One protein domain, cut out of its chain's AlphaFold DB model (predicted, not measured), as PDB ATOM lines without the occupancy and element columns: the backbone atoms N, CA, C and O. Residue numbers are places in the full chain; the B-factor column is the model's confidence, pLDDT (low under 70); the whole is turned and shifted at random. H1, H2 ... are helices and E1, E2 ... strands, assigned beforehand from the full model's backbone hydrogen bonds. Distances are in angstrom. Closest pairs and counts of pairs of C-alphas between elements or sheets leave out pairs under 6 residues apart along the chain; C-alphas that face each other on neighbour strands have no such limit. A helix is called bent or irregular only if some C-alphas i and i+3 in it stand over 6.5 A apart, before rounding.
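AT A GLANCE: This is residues 70 to 214 of the 225 residues of an uncharacterized protein of Planktothricoides sp. SR001 (UniProt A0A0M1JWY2). Four helices side by side, H1, H2, H4 and H5, make a bundle with long H1 near its middle; short H3 packs over H2 and H4 at one side, and H6 covers part of H1 at the other. After H6 the printed part folds back, and short E1 packs on H1 and H6. The 145 printed residues hold six named helices, then one strand; the class is mostly helix. The whole is compact, with a radius of gyration of the C-alphas of 14.2 A and spans of 37 by 35 by 23 A.

HOW THE PARTS SIT: H1, residues 75 to 99, touches H4, residues 142 to 156, opposite ways at a shallow tilt of 28 degrees; the closest C-alphas, Ala 85 and Thr 154, are 5.1 A apart. H2, residues 105 to 119, only just touches H1, with 3 pairs of C-alphas within 8 A, the closest being Glu 93 and Phe 106 at 6.8 A. H3, residues 127 to 132, touches H4 at Val 128 and Leu 155, the closest C-alphas, 6.1 A, and is apart from H1. H5, residues 163 to 175, touches H4, closest C-alphas Ala 153 and Ala 166, 4.9 A. H6, residues 184 to 203, touches H1 with residues 198 to 203 alone, closest C-alphas Arg 80 and Ala 202, 4.9 A. E1, residues 210 to 213, pairs with no named strand; its closest C-alpha to H1 is Tyr 212, 5.3 A from Ala 91. Every O i to N i+4 pair is within hydrogen-bond range in H2, H3, H4 and H5, against 19 of 21 in H1 and 12 of 16 in H6.

IN THESE COORDINATES: H1 runs 35.7 A from C-alpha 75 at (59.155, 153.559, 196.386), with a kink of 35 degrees near residue 92; it is only just irregular, C-alphas 91 and 94 being 6.6 A apart. H2 measures 21.3 A and H4 20.8 A. H6 measures 27.8 A, with a kink of 35 degrees near residue 193, and is irregular, C-alphas 185 and 188 being 7.0 A apart. E1 ends at C-alpha 213, (64.373, 158.426, 167.936).

THE WHOLE: The C-alphas of Ile 71 and Asp 102, the two farthest apart, are 40.7 A apart. The printed part has no cut; the link from H1 to H2 is tight, and no link is long. Mean pLDDT of the printed part is 89.1, with residues 125, 134 to 139, 182 and 214 under 70.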
ATOM      1  N   GLY A  70      58.730 163.864 193.940       90.50
ATOM      2  CA  GLY A  70      58.171 163.352 195.185       90.50
ATOM      3  C   GLY A  70      59.169 163.392 196.330       90.50
ATOM      4  O   GLY A  70      60.226 164.007 196.247       90.50
ATOM      5  N   ILE A  71      58.814 162.720 197.424       89.06
ATOM      6  CA  ILE A  71      59.677 162.631 198.602       89.06
ATOM      7  C   ILE A  71      60.869 161.721 198.250       89.06
ATOM      8  O   ILE A  71      60.632 160.601 197.769       89.06
ATOM      9  N   PRO A  72      62.121 162.162 198.471       85.44
ATOM     10  CA  PRO A  72      63.301 161.329 198.259       85.44
ATOM     11  C   PRO A  72      63.214 160.002 199.022       85.44
ATOM     12  O   PRO A  72      62.628 159.943 200.102       85.44
ATOM     13  N   ASN A  73      63.816 158.946 198.473       83.50
ATOM     14  CA  ASN A  73      63.895 157.615 199.096       83.50
ATOM     15  C   ASN A  73      62.535 156.944 199.379       83.50
ATOM     16  O   ASN A  73      62.412 156.153 200.310       83.50
ATOM     17  N   THR A  74      61.502 157.256 198.593       92.44
ATOM     18  CA  THR A  74      60.229 156.516 198.611       92.44
ATOM     19  C   THR A  74      60.101 155.629 197.378       92.44
ATOM     20  O   THR A  74      60.540 156.020 196.297       92.44
ATOM     21  N   ASP A  75      59.410 154.491 197.499       92.81
ATOM     22  CA  ASP A  75      59.155 153.559 196.386       92.81
ATOM     23  C   ASP A  75      58.560 154.250 195.153       92.81
ATOM     24  O   ASP A  75      58.855 153.896 194.013       92.81
ATOM     25  N   THR A  76      57.692 155.242 195.370       94.75
ATOM     26  CA  THR A  76      57.066 155.993 194.273       94.75
ATOM     27  C   THR A  76      58.104 156.820 193.522       94.75
ATOM     28  O   THR A  76      58.151 156.767 192.294       94.75
ATOM     29  N   THR A  77      58.944 157.565 194.239       96.06
ATOM     30  CA  THR A  77      60.009 158.380 193.643       96.06
ATOM     31  C   THR A  77      61.068 157.502 192.973       96.06
ATOM     32  O   THR A  77      61.478 157.795 191.853       96.06
ATOM     33  N   HIS A  78      61.433 156.372 193.586       95.44
ATOM     34  CA  HIS A  78      62.330 155.382 192.985       95.44
ATOM     35  C   HIS A  78      61.792 154.873 191.645       95.44
ATOM     36  O   HIS A  78      62.476 154.973 190.629       95.44
ATOM     37  N   LYS A  79      60.530 154.430 191.598       95.81
ATOM     38  CA  LYS A  79      59.903 153.990 190.341       95.81
ATOM     39  C   LYS A  79      59.903 155.090 189.283       95.81
ATOM     40  O   LYS A  79      60.141 154.797 188.117       95.81
ATOM     41  N   ARG A  80      59.670 156.351 189.665       97.31
ATOM     42  CA  ARG A  80      59.743 157.499 188.742       97.31
ATOM     43  C   ARG A  80      61.138 157.632 188.131       97.31
ATOM     44  O   ARG A  80      61.234 157.779 186.917       97.31
ATOM     45  N   TYR A  81      62.199 157.511 188.929       97.56
ATOM     46  CA  TYR A  81      63.577 157.519 188.425       97.56
ATOM     47  C   TYR A  81      63.849 156.356 187.466       97.56
ATOM     48  O   TYR A  81      64.385 156.586 186.383       97.56
ATOM     49  N   VAL A  82      63.385 155.144 187.793       96.75
ATOM     50  CA  VAL A  82      63.497 153.978 186.898       96.75
ATOM     51  C   VAL A  82      62.769 154.219 185.572       96.75
ATOM     52  O   VAL A  82      63.323 153.940 184.513       96.75
ATOM     53  N   TYR A  83      61.558 154.790 185.587       98.06
ATOM     54  CA  TYR A  83      60.829 155.118 184.354       98.06
ATOM     55  C   TYR A  83      61.554 156.156 183.489       98.06
ATOM     56  O   TYR A  83      61.525 156.034 182.261       98.06
ATOM     57  N   ILE A  84      62.210 157.152 184.094       98.44
ATOM     58  CA  ILE A  84      63.037 158.121 183.359       98.44
ATOM     59  C   ILE A  84      64.218 157.400 182.720       98.44
ATOM     60  O   ILE A  84      64.360 157.452 181.500       98.44
ATOM     61  N   ALA A  85      65.020 156.689 183.519       98.19
ATOM     62  CA  ALA A  85      66.215 156.006 183.033       98.19
ATOM     63  C   ALA A  85      65.873 155.014 181.911       98.19
ATOM     64  O   ALA A  85      66.468 155.053 180.834       98.19
ATOM     65  N   TRP A  86      64.815 154.221 182.101       97.94
ATOM     66  CA  TRP A  86      64.337 153.278 181.095       97.94
ATOM     67  C   TRP A  86      63.882 153.955 179.800       97.94
ATOM     68  O   TRP A  86      64.223 153.511 178.707       97.94
ATOM     69  N   THR A  87      63.151 155.065 179.895       97.69
ATOM     70  CA  THR A  87      62.701 155.806 178.708       97.69
ATOM     71  C   THR A  87      63.879 156.372 177.910       97.69
ATOM     72  O   THR A  87      63.858 156.361 176.679       97.69
ATOM     73  N   ILE A  88      64.921 156.837 178.598       97.31
ATOM     74  CA  ILE A  88      66.153 157.307 177.960       97.31
ATOM     75  C   ILE A  88      66.936 156.141 177.338       97.31
ATOM     76  O   ILE A  88      67.414 156.268 176.211       97.31
ATOM     77  N   ALA A  89      67.001 154.981 177.998       96.56
ATOM     78  CA  ALA A  89      67.588 153.769 177.427       96.56
ATOM     79  C   ALA A  89      66.889 153.349 176.125       96.56
ATOM     80  O   ALA A  89      67.566 153.117 175.123       96.56
ATOM     81  N   LEU A  90      65.550 153.340 176.096       95.12
ATOM     82  CA  LEU A  90      64.767 153.083 174.878       95.12
ATOM     83  C   LEU A  90      65.164 154.026 173.727       95.12
ATOM     84  O   LEU A  90      65.243 153.601 172.576       95.12
ATOM     85  N   ALA A  91      65.441 155.300 174.022       93.25
ATOM     86  CA  ALA A  91      65.901 156.267 173.024       93.25
ATOM     87  C   ALA A  91      67.345 155.997 172.546       93.25
ATOM     88  O   ALA A  91      67.653 156.183 171.366       93.25
ATOM     89  N   ALA A  92      68.219 155.515 173.435       93.19
ATOM     90  CA  ALA A  92      69.613 155.174 173.135       93.19
ATOM     91  C   ALA A  92      69.775 153.864 172.333       93.19
ATOM     92  O   ALA A  92      70.819 153.648 171.713       93.19
ATOM     93  N   GLU A  93      68.748 153.005 172.283       92.00
ATOM     94  CA  GLU A  93      68.778 151.727 171.551       92.00
ATOM     95  C   GLU A  93      69.220 151.900 170.091       92.00
ATOM     96  O   GLU A  93      70.022 151.122 169.565       92.00
ATOM     97  N   ALA A  94      68.716 152.944 169.428       88.06
ATOM     98  CA  ALA A  94      69.019 153.214 168.028       88.06
ATOM     99  C   ALA A  94      70.520 153.437 167.784       88.06
ATOM    100  O   ALA A  94      71.021 153.078 166.718       88.06
ATOM    101  N   THR A  95      71.234 153.996 168.763       89.50
ATOM    102  CA  THR A  95      72.683 154.211 168.702       89.50
ATOM    103  C   THR A  95      73.427 152.889 168.817       89.50
ATOM    104  O   THR A  95      74.278 152.604 167.978       89.50
ATOM    105  N   ILE A  96      73.066 152.033 169.779       90.00
ATOM    106  CA  ILE A  96      73.667 150.694 169.910       90.00
ATOM    107  C   ILE A  96      73.445 149.885 168.631       90.00
ATOM    108  O   ILE A  96      74.410 149.425 168.032       90.00
ATOM    109  N   LYS A  97      72.204 149.814 168.133       88.69
ATOM    110  CA  LYS A  97      71.874 149.098 166.887       88.69
ATOM    111  C   LYS A  97      72.583 149.655 165.651       88.69
ATOM    112  O   LYS A  97      72.766 148.928 164.681       88.69
ATOM    113  N   HIS A  98      72.939 150.940 165.649       86.75
ATOM    114  CA  HIS A  98      73.674 151.540 164.540       86.75
ATOM    115  C   HIS A  98      75.121 151.045 164.481       86.75
ATOM    116  O   HIS A  98      75.581 150.649 163.412       86.75
ATOM    117  N   TYR A  99      75.829 151.089 165.612       86.38
ATOM    118  CA  TYR A  99      77.240 150.705 165.681       86.38
ATOM    119  C   TYR A  99      77.426 149.186 165.778       86.38
ATOM    120  O   TYR A  99      78.375 148.644 165.216       86.38
ATOM    121  N   PHE A 100      76.503 148.500 166.453       89.12
ATOM    122  CA  PHE A 100      76.586 147.085 166.803       89.12
ATOM    123  C   PHE A 100      75.211 146.409 166.647       89.12
ATOM    124  O   PHE A 100      74.534 146.112 167.632       89.12
ATOM    125  N   PRO A 101      74.754 146.174 165.402       88.25
ATOM    126  CA  PRO A 101      73.403 145.679 165.120       88.25
ATOM    127  C   PRO A 101      73.100 144.298 165.716       88.25
ATOM    128  O   PRO A 101      71.937 144.003 165.990       88.25
ATOM    129  N   ASP A 102      74.129 143.475 165.925       88.69
ATOM    130  CA  ASP A 102      74.000 142.119 166.465       88.69
ATOM    131  C   ASP A 102      74.141 142.058 167.998       88.69
ATOM    132  O   ASP A 102      73.983 140.983 168.588       88.69
ATOM    133  N   ASP A 103      74.421 143.185 168.668       88.12
ATOM    134  CA  ASP A 103      74.602 143.201 170.120       88.12
ATOM    135  C   ASP A 103      73.300 142.844 170.864       88.12
ATOM    136  O   ASP A 103      72.208 143.323 170.555       88.12
ATOM    137  N   GLN A 104      73.422 141.976 171.871       90.06
ATOM    138  CA  GLN A 104      72.319 141.457 172.682       90.06
ATOM    139  C   GLN A 104      72.178 142.152 174.043       90.06
ATOM    140  O   GLN A 104      71.326 141.767 174.847       90.06
ATOM    141  N   ILE A 105      72.992 143.162 174.329       89.94
ATOM    142  CA  ILE A 105      72.999 143.908 175.587       89.94
ATOM    143  C   ILE A 105      71.664 144.593 175.861       89.94
ATOM    144  O   ILE A 105      71.143 144.505 176.969       89.94
ATOM    145  N   PHE A 106      71.064 145.214 174.845       92.25
ATOM    146  CA  PHE A 106      69.824 145.950 175.001       92.25
ATOM    147  C   PHE A 106      68.654 145.015 175.345       92.25
ATOM    148  O   PHE A 106      68.036 145.235 176.386       92.25
ATOM    149  N   PRO A 107      68.409 143.906 174.606       92.56
ATOM    150  CA  PRO A 107      67.428 142.898 175.019       92.56
ATOM    151  C   PRO A 107      67.653 142.339 176.433       92.56
ATOM    152  O   PRO A 107      66.695 142.035 177.148       92.56
ATOM    153  N   ARG A 108      68.915 142.186 176.864       91.44
ATOM    154  CA  ARG A 108      69.236 141.735 178.230       91.44
ATOM    155  C   ARG A 108      68.830 142.776 179.269       91.44
ATOM    156  O   ARG A 108      68.219 142.396 180.262       91.44
ATOM    157  N   VAL A 109      69.147 144.049 179.041       93.12
ATOM    158  CA  VAL A 109      68.778 145.167 179.925       93.12
ATOM    159  C   VAL A 109      67.259 145.321 179.982       93.12
ATOM    160  O   VAL A 109      66.690 145.322 181.073       93.12
ATOM    161  N   GLU A 110      66.595 145.346 178.824       94.25
ATOM    162  CA  GLU A 110      65.136 145.448 178.697       94.25
ATOM    163  C   GLU A 110      64.422 144.386 179.527       94.25
ATOM    164  O   GLU A 110      63.575 144.703 180.361       94.25
ATOM    165  N   LYS A 111      64.807 143.116 179.353       91.81
ATOM    166  CA  LYS A 111      64.210 142.002 180.093       91.81
ATOM    167  C   LYS A 111      64.246 142.232 181.604       91.81
ATOM    168  O   LYS A 111      63.290 141.893 182.291       91.81
ATOM    169  N   GLN A 112      65.338 142.778 182.125       91.25
ATOM    170  CA  GLN A 112      65.524 142.959 183.565       91.25
ATOM    171  C   GLN A 112      64.731 144.138 184.098       91.25
ATOM    172  O   GLN A 112      64.075 144.013 185.129       91.25
ATOM    173  N   VAL A 113      64.717 145.250 183.364       94.06
ATOM    174  CA  VAL A 113      63.883 146.401 183.709       94.06
ATOM    175  C   VAL A 113      62.407 146.006 183.711       94.06
ATOM    176  O   VAL A 113      61.696 146.322 184.659       94.06
ATOM    177  N   LEU A 114      61.942 145.261 182.702       92.88
ATOM    178  CA  LEU A 114      60.554 144.794 182.647       92.88
ATOM    179  C   LEU A 114      60.216 143.846 183.803       92.88
ATOM    180  O   LEU A 114      59.189 144.030 184.451       92.88
ATOM    181  N   LEU A 115      61.096 142.891 184.125       90.75
ATOM    182  CA  LEU A 115      60.916 142.022 185.294       90.75
ATOM    183  C   LEU A 115      60.835 142.827 186.597       90.75
ATOM    184  O   LEU A 115      59.974 142.545 187.433       90.75
ATOM    185  N   TRP A 116      61.684 143.844 186.765       93.62
ATOM    186  CA  TRP A 116      61.648 144.731 187.928       93.62
ATOM    187  C   TRP A 116      60.351 145.546 187.980       93.62
ATOM    188  O   TRP A 116      59.706 145.611 189.021       93.62
ATOM    189  N   LEU A 117      59.902 146.107 186.854       91.19
ATOM    190  CA  LEU A 117      58.649 146.866 186.776       91.19
ATOM    191  C   LEU A 117      57.416 145.996 187.069       91.19
ATOM    192  O   LEU A 117      56.452 146.481 187.663       91.19
ATOM    193  N   GLU A 118      57.439 144.722 186.675       89.00
ATOM    194  CA  GLU A 118      56.349 143.770 186.907       89.00
ATOM    195  C   GLU A 118      56.307 143.234 188.342       89.00
ATOM    196  O   GLU A 118      55.223 143.069 188.906       89.00
ATOM    197  N   SER A 119      57.470 142.934 188.925       86.62
ATOM    198  CA  SER A 119      57.569 142.168 190.175       86.62
ATOM    199  C   SER A 119      58.121 142.953 191.365       86.62
ATOM    200  O   SER A 119      57.926 142.530 192.504       86.62
ATOM    201  N   GLY A 120      58.787 144.085 191.129       79.31
ATOM    202  CA  GLY A 120      59.473 144.882 192.149       79.31
ATOM    203  C   GLY A 120      60.657 144.171 192.808       79.31
ATOM    204  O   GLY A 120      61.107 144.610 193.859       79.31
ATOM    205  N   VAL A 121      61.120 143.052 192.243       77.94
ATOM    206  CA  VAL A 121      62.232 142.274 192.797       77.94
ATOM    207  C   VAL A 121      63.523 143.063 192.630       77.94
ATOM    208  O   VAL A 121      63.916 143.370 191.507       77.94
ATOM    209  N   GLU A 122      64.177 143.362 193.750       72.06
ATOM    210  CA  GLU A 122      65.479 144.021 193.760       72.06
ATOM    211  C   GLU A 122      66.522 143.221 192.980       72.06
ATOM    212  O   GLU A 122      66.547 141.985 192.971       72.06
ATOM    213  N   VAL A 123      67.391 143.964 192.308       72.94
ATOM    214  CA  VAL A 123      68.463 143.415 191.494       72.94
ATOM    215  C   VAL A 123      69.737 143.370 192.345       72.94
ATOM    216  O   VAL A 123      70.052 144.378 192.969       72.94
ATOM    217  N   PRO A 124      70.484 142.247 192.384       74.44
ATOM    218  CA  PRO A 124      71.716 142.158 193.170       74.44
ATOM    219  C   PRO A 124      72.759 143.214 192.779       74.44
ATOM    220  O   PRO A 124      72.943 143.480 191.593       74.44
ATOM    221  N   ASP A 125      73.535 143.717 193.742       68.50
ATOM    222  CA  ASP A 125      74.548 144.773 193.539       68.50
ATOM    223  C   ASP A 125      75.571 144.465 192.429       68.50
ATOM    224  O   ASP A 125      76.062 145.351 191.734       68.50
ATOM    225  N   ASN A 126      75.910 143.188 192.227       75.44
ATOM    226  CA  ASN A 126      76.872 142.748 191.210       75.44
ATOM    227  C   ASN A 126      76.234 142.421 189.849       75.44
ATOM    228  O   ASN A 126      76.931 142.010 188.913       75.44
ATOM    229  N   PHE A 127      74.918 142.559 189.729       78.12
ATOM    230  CA  PHE A 127      74.182 142.154 188.542       78.12
ATOM    231  C   PHE A 127      74.590 142.969 187.321       78.12
ATOM    232  O   PHE A 127      74.815 142.407 186.251       78.12
ATOM    233  N   VAL A 128      74.757 144.282 187.490       80.94
ATOM    234  CA  VAL A 128      75.158 145.169 186.393       80.94
ATOM    235  C   VAL A 128      76.528 144.759 185.852       80.94
ATOM    236  O   VAL A 128      76.684 144.582 184.646       80.94
ATOM    237  N   ASN A 129      77.478 144.445 186.736       81.12
ATOM    238  CA  ASN A 129      78.789 143.922 186.340       81.12
ATOM    239  C   ASN A 129      78.691 142.581 185.598       81.12
ATOM    240  O   ASN A 129      79.484 142.324 184.701       81.12
ATOM    241  N   THR A 130      77.706 141.744 185.933       81.25
ATOM    242  CA  THR A 130      77.467 140.460 185.251       81.25
ATOM    243  C   THR A 130      76.880 140.657 183.853       81.25
ATOM    244  O   THR A 130      77.200 139.913 182.931       81.25
ATOM    245  N   VAL A 131      76.017 141.658 183.666       82.06
ATOM    246  CA  VAL A 131      75.439 141.965 182.349       82.06
ATOM    247  C   VAL A 131      76.483 142.577 181.409       82.06
ATOM    248  O   VAL A 131      76.426 142.327 180.205       82.06
ATOM    249  N   PHE A 132      77.441 143.331 181.957       84.06
ATOM    250  CA  PHE A 132      78.435 144.098 181.201       84.06
ATOM    251  C   PHE A 132      79.844 143.467 181.158       84.06
ATOM    252  O   PHE A 132      80.740 144.058 180.559       84.06
ATOM    253  N   SER A 133      80.062 142.279 181.742       75.81
ATOM    254  CA  SER A 133      81.404 141.685 181.921       75.81
ATOM    255  C   SER A 133      82.178 141.409 180.627       75.81
ATOM    256  O   SER A 133      83.405 141.419 180.655       75.81
ATOM    257  N   ASP A 134      81.478 141.203 179.507       67.38
ATOM    258  CA  ASP A 134      82.064 140.749 178.234       67.38
ATOM    259  C   ASP A 134      81.910 141.776 177.092       67.38
ATOM    260  O   ASP A 134      81.948 141.428 175.909       67.38
ATOM    261  N   LEU A 135      81.690 143.056 177.410       69.38
ATOM    262  CA  LEU A 135      81.491 144.092 176.392       69.38
ATOM    263  C   LEU A 135      82.819 144.609 175.822       69.38
ATOM    264  O   LEU A 135      83.305 145.680 176.179       69.38
ATOM    265  N   GLU A 136      83.354 143.896 174.831       64.06
ATOM    266  CA  GLU A 136      84.525 144.325 174.037       64.06
ATOM    267  C   GLU A 136      84.294 145.612 173.218       64.06
ATOM    268  O   GLU A 136      85.191 146.114 172.540       64.06
ATOM    269  N   GLN A 137      83.063 146.118 173.199       67.56
ATOM    270  CA  GLN A 137      82.628 147.226 172.351       67.56
ATOM    271  C   GLN A 137      82.654 148.584 173.058       67.56
ATOM    272  O   GLN A 137      82.606 149.621 172.389       67.56
ATOM    273  N   ILE A 138      82.752 148.592 174.392       65.94
ATOM    274  CA  ILE A 138      82.828 149.826 175.178       65.94
ATOM    275  C   ILE A 138      84.061 150.624 174.741       65.94
ATOM    276  O   ILE A 138      85.165 150.097 174.632       65.94
ATOM    277  N   GLY A 139      83.861 151.915 174.473       66.62
ATOM    278  CA  GLY A 139      84.941 152.842 174.126       66.62
ATOM    279  C   GLY A 139      85.381 152.834 172.658       66.62
ATOM    280  O   GLY A 139      86.213 153.661 172.296       66.62
ATOM    281  N   LYS A 140      84.811 151.982 171.788       75.81
ATOM    282  CA  LYS A 140      85.136 151.989 170.344       75.81
ATOM    283  C   LYS A 140      84.638 153.243 169.623       75.81
ATOM    284  O   LYS A 140      85.347 153.811 168.799       75.81
ATOM    285  N   HIS A 141      83.432 153.697 169.961       83.62
ATOM    286  CA  HIS A 141      82.878 154.965 169.487       83.62
ATOM    287  C   HIS A 141      82.261 155.716 170.659       83.62
ATOM    288  O   HIS A 141      81.510 155.111 171.425       83.62
ATOM    289  N   GLN A 142      82.525 157.021 170.767       86.25
ATOM    290  CA  GLN A 142      82.026 157.857 171.865       86.25
ATOM    291  C   GLN A 142      80.509 157.703 172.058       86.25
ATOM    292  O   GLN A 142      80.078 157.283 173.127       86.25
ATOM    293  N   ALA A 143      79.723 157.906 170.995       88.44
ATOM    294  CA  ALA A 143      78.263 157.790 171.045       88.44
ATOM    295  C   ALA A 143      77.787 156.407 171.525       88.44
ATOM    296  O   ALA A 143      76.865 156.306 172.330       88.44
ATOM    297  N   SER A 144      78.428 155.326 171.064       89.50
ATOM    298  CA  SER A 144      78.090 153.977 171.533       89.50
ATOM    299  C   SER A 144      78.508 153.744 172.987       89.50
ATOM    300  O   SER A 144      77.759 153.129 173.733       89.50
ATOM    301  N   GLY A 145      79.661 154.270 173.415       90.12
ATOM    302  CA  GLY A 145      80.136 154.172 174.794       90.12
ATOM    303  C   GLY A 145      79.211 154.895 175.769       90.12
ATOM    304  O   GLY A 145      78.847 154.341 176.797       90.12
ATOM    305  N   GLU A 146      78.751 156.091 175.416       92.06
ATOM    306  CA  GLU A 146      77.779 156.835 176.223       92.06
ATOM    307  C   GLU A 146      76.401 156.151 176.219       92.06
ATOM    308  O   GLU A 146      75.741 156.101 177.255       92.06
ATOM    309  N   ALA A 147      75.981 155.542 175.102       93.19
ATOM    310  CA  ALA A 147      74.774 154.714 175.068       93.19
ATOM    311  C   ALA A 147      74.901 153.472 175.969       93.19
ATOM    312  O   ALA A 147      73.960 153.145 176.691       93.19
ATOM    313  N   TYR A 148      76.068 152.821 176.009       93.94
ATOM    314  CA  TYR A 148      76.357 151.754 176.972       93.94
ATOM    315  C   TYR A 148      76.297 152.254 178.417       93.94
ATOM    316  O   TYR A 148      75.713 151.573 179.262       93.94
ATOM    317  N   ASN A 149      76.822 153.448 178.698       93.81
ATOM    318  CA  ASN A 149      76.743 154.048 180.029       93.81
ATOM    319  C   ASN A 149      75.293 154.332 180.450       93.81
ATOM    320  O   ASN A 149      74.946 154.097 181.604       93.81
ATOM    321  N   ILE A 150      74.420 154.752 179.523       96.12
ATOM    322  CA  ILE A 150      72.973 154.875 179.780       96.12
ATOM    323  C   ILE A 150      72.369 153.522 180.166       96.12
ATOM    324  O   ILE A 150      71.612 153.446 181.132       96.12
ATOM    325  N   LEU A 151      72.694 152.443 179.446       95.38
ATOM    326  CA  LEU A 151      72.189 151.105 179.777       95.38
ATOM    327  C   LEU A 151      72.699 150.620 181.142       95.38
ATOM    328  O   LEU A 151      71.935 150.043 181.917       95.38
ATOM    329  N   TYR A 152      73.968 150.890 181.451       94.25
ATOM    330  CA  TYR A 152      74.591 150.574 182.736       94.25
ATOM    331  C   TYR A 152      73.904 151.327 183.885       94.25
ATOM    332  O   TYR A 152      73.445 150.714 184.850       94.25
ATOM    333  N   ALA A 153      73.755 152.646 183.749       95.12
ATOM    334  CA  ALA A 153      73.068 153.491 184.720       95.12
ATOM    335  C   ALA A 153      71.595 153.084 184.879       95.12
ATOM    336  O   ALA A 153      71.088 153.001 185.995       95.12
ATOM    337  N   THR A 154      70.919 152.708 183.793       96.31
ATOM    338  CA  THR A 154      69.536 152.212 183.852       96.31
ATOM    339  C   THR A 154      69.411 150.969 184.728       96.31
ATOM    340  O   THR A 154      68.510 150.918 185.564       96.31
ATOM    341  N   LEU A 155      70.318 149.992 184.611       94.56
ATOM    342  CA  LEU A 155      70.298 148.832 185.508       94.56
ATOM    343  C   LEU A 155      70.643 149.202 186.954       94.56
ATOM    344  O   LEU A 155      69.991 148.701 187.866       94.56
ATOM    345  N   ASN A 156      71.611 150.097 187.175       93.25
ATOM    346  CA  ASN A 156      71.919 150.579 188.526       93.25
ATOM    347  C   ASN A 156      70.722 151.275 189.174       93.25
ATOM    348  O   ASN A 156      70.540 151.165 190.382       93.25
ATOM    349  N   SER A 157      69.876 151.941 188.383       94.31
ATOM    350  CA  SER A 157      68.696 152.627 188.908       94.31
ATOM    351  C   SER A 157      67.656 151.684 189.522       94.31
ATOM    352  O   SER A 157      66.796 152.133 190.278       94.31
ATOM    353  N   LEU A 158      67.731 150.377 189.233       93.81
ATOM    354  CA  LEU A 158      66.840 149.367 189.810       93.81
ATOM    355  C   LEU A 158      67.094 149.160 191.312       93.81
ATOM    356  O   LEU A 158      66.180 148.752 192.027       93.81
ATOM    357  N   ALA A 159      68.297 149.486 191.790       90.94
ATOM    358  CA  ALA A 159      68.630 149.550 193.209       90.94
ATOM    359  C   ALA A 159      68.251 150.927 193.781       90.94
ATOM    360  O   ALA A 159      68.618 151.970 193.231       90.94
ATOM    361  N   SER A 160      67.494 150.940 194.879       89.69
ATOM    362  CA  SER A 160      66.874 152.160 195.421       89.69
ATOM    363  C   SER A 160      67.895 153.220 195.848       89.69
ATOM    364  O   SER A 160      67.716 154.411 195.590       89.69
ATOM    365  N   GLU A 161      69.001 152.775 196.432       90.06
ATOM    366  CA  GLU A 161      70.110 153.575 196.934       90.06
ATOM    367  C   GLU A 161      70.920 154.244 195.820       90.06
ATOM    368  O   GLU A 161      71.528 155.289 196.046       90.06
ATOM    369  N   ASN A 162      70.878 153.684 194.609       91.38
ATOM    370  CA  ASN A 162      71.595 154.191 193.438       91.38
ATOM    371  C   ASN A 162      70.678 154.962 192.481       91.38
ATOM    372  O   ASN A 162      71.155 155.596 191.546       91.38
ATOM    373  N   ALA A 163      69.359 154.925 192.683       93.38
ATOM    374  CA  ALA A 163      68.392 155.406 191.702       93.38
ATOM    375  C   ALA A 163      68.548 156.887 191.340       93.38
ATOM    376  O   ALA A 163      68.435 157.240 190.167       93.38
ATOM    377  N   TYR A 164      68.817 157.748 192.327       95.75
ATOM    378  CA  TYR A 164      68.967 159.189 192.103       95.75
ATOM    379  C   TYR A 164      70.231 159.527 191.301       95.75
ATOM    380  O   TYR A 164      70.169 160.261 190.318       95.75
ATOM    381  N   THR A 165      71.379 158.971 191.688       95.38
ATOM    382  CA  THR A 165      72.643 159.196 190.973       95.38
ATOM    383  C   THR A 165      72.597 158.574 189.581       95.38
ATOM    384  O   THR A 165      72.950 159.222 188.603       95.38
ATOM    385  N   ALA A 166      72.042 157.369 189.461       95.44
ATOM    386  CA  ALA A 166      71.900 156.681 188.187       95.44
ATOM    387  C   ALA A 166      70.990 157.422 187.191       95.44
ATOM    388  O   ALA A 166      71.284 157.452 185.993       95.44
ATOM    389  N   VAL A 167      69.884 158.028 187.648       97.50
ATOM    390  CA  VAL A 167      69.031 158.823 186.750       97.50
ATOM    391  C   VAL A 167      69.719 160.121 186.326       97.50
ATOM    392  O   VAL A 167      69.592 160.498 185.163       97.50
ATOM    393  N   LEU A 168      70.493 160.766 187.206       96.94
ATOM    394  CA  LEU A 168      71.307 161.931 186.842       96.94
ATOM    395  C   LEU A 168      72.347 161.576 185.775       96.94
ATOM    396  O   LEU A 168      72.373 162.222 184.729       96.94
ATOM    397  N   ASP A 169      73.117 160.506 185.983       95.69
ATOM    398  CA  ASP A 169      74.104 160.018 185.013       95.69
ATOM    399  C   ASP A 169      73.445 159.718 183.661       95.69
ATOM    400  O   ASP A 169      73.921 160.140 182.607       95.69
ATOM    401  N   THR A 170      72.294 159.039 183.688       97.06
ATOM    402  CA  THR A 170      71.517 158.720 182.483       97.06
ATOM    403  C   THR A 170      71.126 159.981 181.712       97.06
ATOM    404  O   THR A 170      71.279 160.040 180.489       97.06
ATOM    405  N   LEU A 171      70.626 161.000 182.413       96.88
ATOM    406  CA  LEU A 171      70.229 162.266 181.805       96.88
ATOM    407  C   LEU A 171      71.433 163.047 181.284       96.88
ATOM    408  O   LEU A 171      71.340 163.624 180.203       96.88
ATOM    409  N   TYR A 172      72.564 163.020 181.986       93.31
ATOM    410  CA  TYR A 172      73.788 163.675 181.540       93.31
ATOM    411  C   TYR A 172      74.318 163.045 180.248       93.31
ATOM    412  O   TYR A 172      74.445 163.739 179.238       93.31
ATOM    413  N   TYR A 173      74.513 161.720 180.215       92.94
ATOM    414  CA  TYR A 173      74.960 161.016 179.005       92.94
ATOM    415  C   TYR A 173      74.024 161.225 177.815       92.94
ATOM    416  O   TYR A 173      74.481 161.273 176.673       92.94
ATOM    417  N   ALA A 174      72.722 161.360 178.065       93.44
ATOM    418  CA  ALA A 174      71.772 161.675 177.015       93.44
ATOM    419  C   ALA A 174      71.919 163.123 176.533       93.44
ATOM    420  O   ALA A 174      72.075 163.336 175.335       93.44
ATOM    421  N   LEU A 175      71.826 164.106 177.437       92.81
ATOM    422  CA  LEU A 175      71.668 165.533 177.121       92.81
ATOM    423  C   LEU A 175      72.954 166.213 176.664       92.81
ATOM    424  O   LEU A 175      72.888 167.067 175.778       92.81
ATOM    425  N   THR A 176      74.097 165.839 177.230       89.06
ATOM    426  CA  THR A 176      75.398 166.445 176.907       89.06
ATOM    427  C   THR A 176      76.213 165.555 175.969       89.06
ATOM    428  O   THR A 176      76.921 166.064 175.099       89.06
ATOM    429  N   GLY A 177      76.043 164.233 176.073       88.19
ATOM    430  CA  GLY A 177      76.670 163.227 175.213       88.19
ATOM    431  C   GLY A 177      75.877 162.909 173.943       88.19
ATOM    432  O   GLY A 177      74.736 163.325 173.756       88.19
ATOM    433  N   ASP A 178      76.475 162.150 173.035       87.88
ATOM    434  CA  ASP A 178      75.956 161.732 171.730       87.88
ATOM    435  C   ASP A 178      75.179 160.404 171.754       87.88
ATOM    436  O   ASP A 178      74.776 159.894 170.703       87.88
ATOM    437  N   ALA A 179      74.910 159.876 172.950       89.31
ATOM    438  CA  ALA A 179      74.265 158.586 173.184       89.31
ATOM    439  C   ALA A 179      72.889 158.423 172.523       89.31
ATOM    440  O   ALA A 179      72.540 157.331 172.082       89.31
ATOM    441  N   VAL A 180      72.093 159.494 172.459       86.69
ATOM    442  CA  VAL A 180      70.740 159.479 171.865       86.69
ATOM    443  C   VAL A 180      70.689 160.283 170.566       86.69
ATOM    444  O   VAL A 180      69.965 159.923 169.637       86.69
ATOM    445  N   SER A 181      71.458 161.372 170.471       78.62
ATOM    446  CA  SER A 181      71.570 162.174 169.251       78.62
ATOM    447  C   SER A 181      72.980 162.738 169.080       78.62
ATOM    448  O   SER A 181      73.473 163.465 169.939       78.62
ATOM    449  N   GLY A 182      73.617 162.436 167.948       67.12
ATOM    450  CA  GLY A 182      75.014 162.802 167.674       67.12
ATOM    451  C   GLY A 182      75.237 164.201 167.090       67.12
ATOM    452  O   GLY A 182      76.178 164.394 166.326       67.12
ATOM    453  N   PHE A 183      74.338 165.164 167.317       71.81
ATOM    454  CA  PHE A 183      74.548 166.532 166.831       71.81
ATOM    455  C   PHE A 183      73.914 167.598 167.728       71.81
ATOM    456  O   PHE A 183      72.771 167.471 168.167       71.81
ATOM    457  N   SER A 184      74.640 168.706 167.909       70.69
ATOM    458  CA  SER A 184      74.276 169.863 168.752       70.69
ATOM    459  C   SER A 184      72.847 170.363 168.533       70.69
ATOM    460  O   SER A 184      72.097 170.644 169.460       70.69
ATOM    461  N   ALA A 185      72.433 170.387 167.271       71.44
ATOM    462  CA  ALA A 185      71.125 170.819 166.813       71.44
ATOM    463  C   ALA A 185      69.916 170.038 167.376       71.44
ATOM    464  O   ALA A 185      68.792 170.522 167.223       71.44
ATOM    465  N   ALA A 186      70.124 168.847 167.947       83.00
ATOM    466  CA  ALA A 186      69.081 168.015 168.549       83.00
ATOM    467  C   ALA A 186      69.060 168.073 170.084       83.00
ATOM    468  O   ALA A 186      68.064 167.647 170.664       83.00
ATOM    469  N   LYS A 187      70.098 168.612 170.746       88.75
ATOM    470  CA  LYS A 187      70.206 168.584 172.216       88.75
ATOM    471  C   LYS A 187      69.048 169.325 172.878       88.75
ATOM    472  O   LYS A 187      68.339 168.753 173.699       88.75
ATOM    473  N   ARG A 188      68.770 170.551 172.420       92.44
ATOM    474  CA  ARG A 188      67.628 171.340 172.898       92.44
ATOM    475  C   ARG A 188      66.276 170.660 172.663       92.44
ATOM    476  O   ARG A 188      65.406 170.703 173.523       92.44
ATOM    477  N   ASP A 189      66.102 170.024 171.509       91.31
ATOM    478  CA  ASP A 189      64.858 169.332 171.151       91.31
ATOM    479  C   ASP A 189      64.618 168.093 172.028       91.31
ATOM    480  O   ASP A 189      63.492 167.799 172.421       91.31
ATOM    481  N   MET A 190      65.693 167.396 172.390       92.12
ATOM    482  CA  MET A 190      65.657 166.239 173.275       92.12
ATOM    483  C   MET A 190      65.473 166.628 174.747       92.12
ATOM    484  O   MET A 190      64.726 165.956 175.453       92.12
ATOM    485  N   PHE A 191      66.075 167.730 175.202       95.38
ATOM    486  CA  PHE A 191      65.733 168.321 176.500       95.38
ATOM    487  C   PHE A 191      64.248 168.683 176.552       95.38
ATOM    488  O   PHE A 191      63.538 168.327 177.486       95.38
ATOM    489  N   ASN A 192      63.738 169.317 175.499       95.38
ATOM    490  CA  ASN A 192      62.323 169.639 175.394       95.38
ATOM    491  C   ASN A 192      61.442 168.369 175.447       95.38
ATOM    492  O   ASN A 192      60.463 168.343 176.192       95.38
ATOM    493  N   TRP A 193      61.810 167.292 174.741       95.25
ATOM    494  CA  TRP A 193      61.147 165.983 174.857       95.25
ATOM    495  C   TRP A 193      61.158 165.435 176.291       95.25
ATOM    496  O   TRP A 193      60.118 164.994 176.784       95.25
ATOM    497  N   LEU A 194      62.302 165.494 176.980       96.88
ATOM    498  CA  LEU A 194      62.414 165.093 178.384       96.88
ATOM    499  C   LEU A 194      61.382 165.838 179.243       96.88
ATOM    500  O   LEU A 194      60.605 165.205 179.958       96.88
ATOM    501  N   ILE A 195      61.339 167.166 179.127       98.00
ATOM    502  CA  ILE A 195      60.479 168.029 179.942       98.00
ATOM    503  C   ILE A 195      58.989 167.791 179.679       98.00
ATOM    504  O   ILE A 195      58.211 167.733 180.631       98.00
ATOM    505  N   VAL A 196      58.568 167.655 178.418       97.19
ATOM    506  CA  VAL A 196      57.132 167.592 178.086       97.19
ATOM    507  C   VAL A 196      56.577 166.183 177.943       97.19
ATOM    508  O   VAL A 196      55.370 166.027 178.018       97.19
ATOM    509  N   GLU A 197      57.395 165.148 177.775       96.44
ATOM    510  CA  GLU A 197      56.900 163.777 177.574       96.44
ATOM    511  C   GLU A 197      57.411 162.837 178.663       96.44
ATOM    512  O   GLU A 197      56.617 162.194 179.351       96.44
ATOM    513  N   VAL A 198      58.732 162.777 178.854       97.75
ATOM    514  CA  VAL A 198      59.368 161.784 179.732       97.75
ATOM    515  C   VAL A 198      59.049 162.052 181.198       97.75
ATOM    516  O   VAL A 198      58.581 161.148 181.887       97.75
ATOM    517  N   ILE A 199      59.257 163.281 181.680       98.31
ATOM    518  CA  ILE A 199      59.003 163.629 183.082       98.31
ATOM    519  C   ILE A 199      57.515 163.455 183.447       98.31
ATOM    520  O   ILE A 199      57.230 162.768 184.434       98.31
ATOM    521  N   PRO A 200      56.547 163.965 182.655       98.06
ATOM    522  CA  PRO A 200      55.127 163.690 182.865       98.06
ATOM    523  C   PRO A 200      54.780 162.197 182.890       98.06
ATOM    524  O   PRO A 200      54.017 161.753 183.751       98.06
ATOM    525  N   ALA A 201      55.344 161.409 181.970       97.94
ATOM    526  CA  ALA A 201      55.070 159.977 181.882       97.94
ATOM    527  C   ALA A 201      55.615 159.233 183.101       97.94
ATOM    528  O   ALA A 201      54.882 158.480 183.748       97.94
ATOM    529  N   ALA A 202      56.864 159.515 183.470       97.62
ATOM    530  CA  ALA A 202      57.503 158.937 184.636       97.62
ATOM    531  C   ALA A 202      56.748 159.286 185.916       97.62
ATOM    532  O   ALA A 202      56.484 158.389 186.714       97.62
ATOM    533  N   TYR A 203      56.313 160.542 186.085       97.62
ATOM    534  CA  TYR A 203      55.493 160.956 187.227       97.62
ATOM    535  C   TYR A 203      54.230 160.093 187.376       97.62
ATOM    536  O   TYR A 203      53.851 159.725 188.496       97.62
ATOM    537  N   CYS A 204      53.618 159.733 186.246       96.81
ATOM    538  CA  CYS A 204      52.463 158.844 186.137       96.81
ATOM    539  C   CYS A 204      52.816 157.342 186.083       96.81
ATOM    540  O   CYS A 204      51.927 156.534 185.817       96.81
ATOM    541  N   LEU A 205      54.071 156.965 186.350       96.00
ATOM    542  CA  LEU A 205      54.578 155.588 186.349       96.00
ATOM    543  C   LEU A 205      54.296 154.847 185.037       96.00
ATOM    544  O   LEU A 205      53.783 153.726 185.030       96.00
ATOM    545  N   ARG A 206      54.604 155.502 183.919       95.19
ATOM    546  CA  ARG A 206      54.474 154.945 182.574       95.19
ATOM    547  C   ARG A 206      55.587 155.447 181.661       95.19
ATOM    548  O   ARG A 206      56.230 156.455 181.930       95.19
ATOM    549  N   VAL A 207      55.762 154.762 180.538       94.75
ATOM    550  CA  VAL A 207      56.580 155.235 179.412       94.75
ATOM    551  C   VAL A 207      55.744 156.229 178.578       94.75
ATOM    552  O   VAL A 207      54.515 156.049 178.490       94.75
ATOM    553  N   PRO A 208      56.340 157.294 178.000       94.19
ATOM    554  CA  PRO A 208      55.617 158.208 177.117       94.19
ATOM    555  C   PRO A 208      55.131 157.498 175.847       94.19
ATOM    556  O   PRO A 208      55.712 156.511 175.404       94.19
ATOM    557  N   ASP A 209      54.086 158.037 175.214       88.31
ATOM    558  CA  ASP A 209      53.520 157.465 173.976       88.31
ATOM    559  C   ASP A 209      54.502 157.523 172.788       88.31
ATOM    560  O   ASP A 209      54.319 156.845 171.767       88.31
ATOM    561  N   THR A 210      55.537 158.359 172.916       87.00
ATOM    562  CA  THR A 210      56.550 158.569 171.892       87.00
ATOM    563  C   THR A 210      57.965 158.524 172.475       87.00
ATOM    564  O   THR A 210      58.310 159.321 173.348       87.00
ATOM    565  N   ILE A 211      58.797 157.622 171.941       90.44
ATOM    566  CA  ILE A 211      60.231 157.523 172.260       90.44
ATOM    567  C   ILE A 211      61.039 158.355 171.275       90.44
ATOM    568  O   ILE A 211      60.892 158.180 170.061       90.44
ATOM    569  N   TYR A 212      61.905 159.231 171.792       87.06
ATOM    570  CA  TYR A 212      62.780 160.069 170.980       87.06
ATOM    571  C   TYR A 212      63.775 159.233 170.183       87.06
ATOM    572  O   TYR A 212      64.764 158.730 170.698       87.06
ATOM    573  N   SER A 213      63.497 159.092 168.891       76.06
ATOM    574  CA  SER A 213      64.373 158.426 167.936       76.06
ATOM    575  C   SER A 213      64.430 159.240 166.645       76.06
ATOM    576  O   SER A 213      63.444 159.851 166.226       76.06
ATOM    577  N   GLY A 214      65.574 159.273 165.973       64.38
ATOM    578  CA  GLY A 214      65.715 159.986 164.704       64.38
ATOM    579  C   GLY A 214      66.477 159.175 163.672       64.38
ATOM    580  O   GLY A 214      67.143 158.190 163.979       64.38
TER     581      GLY A 214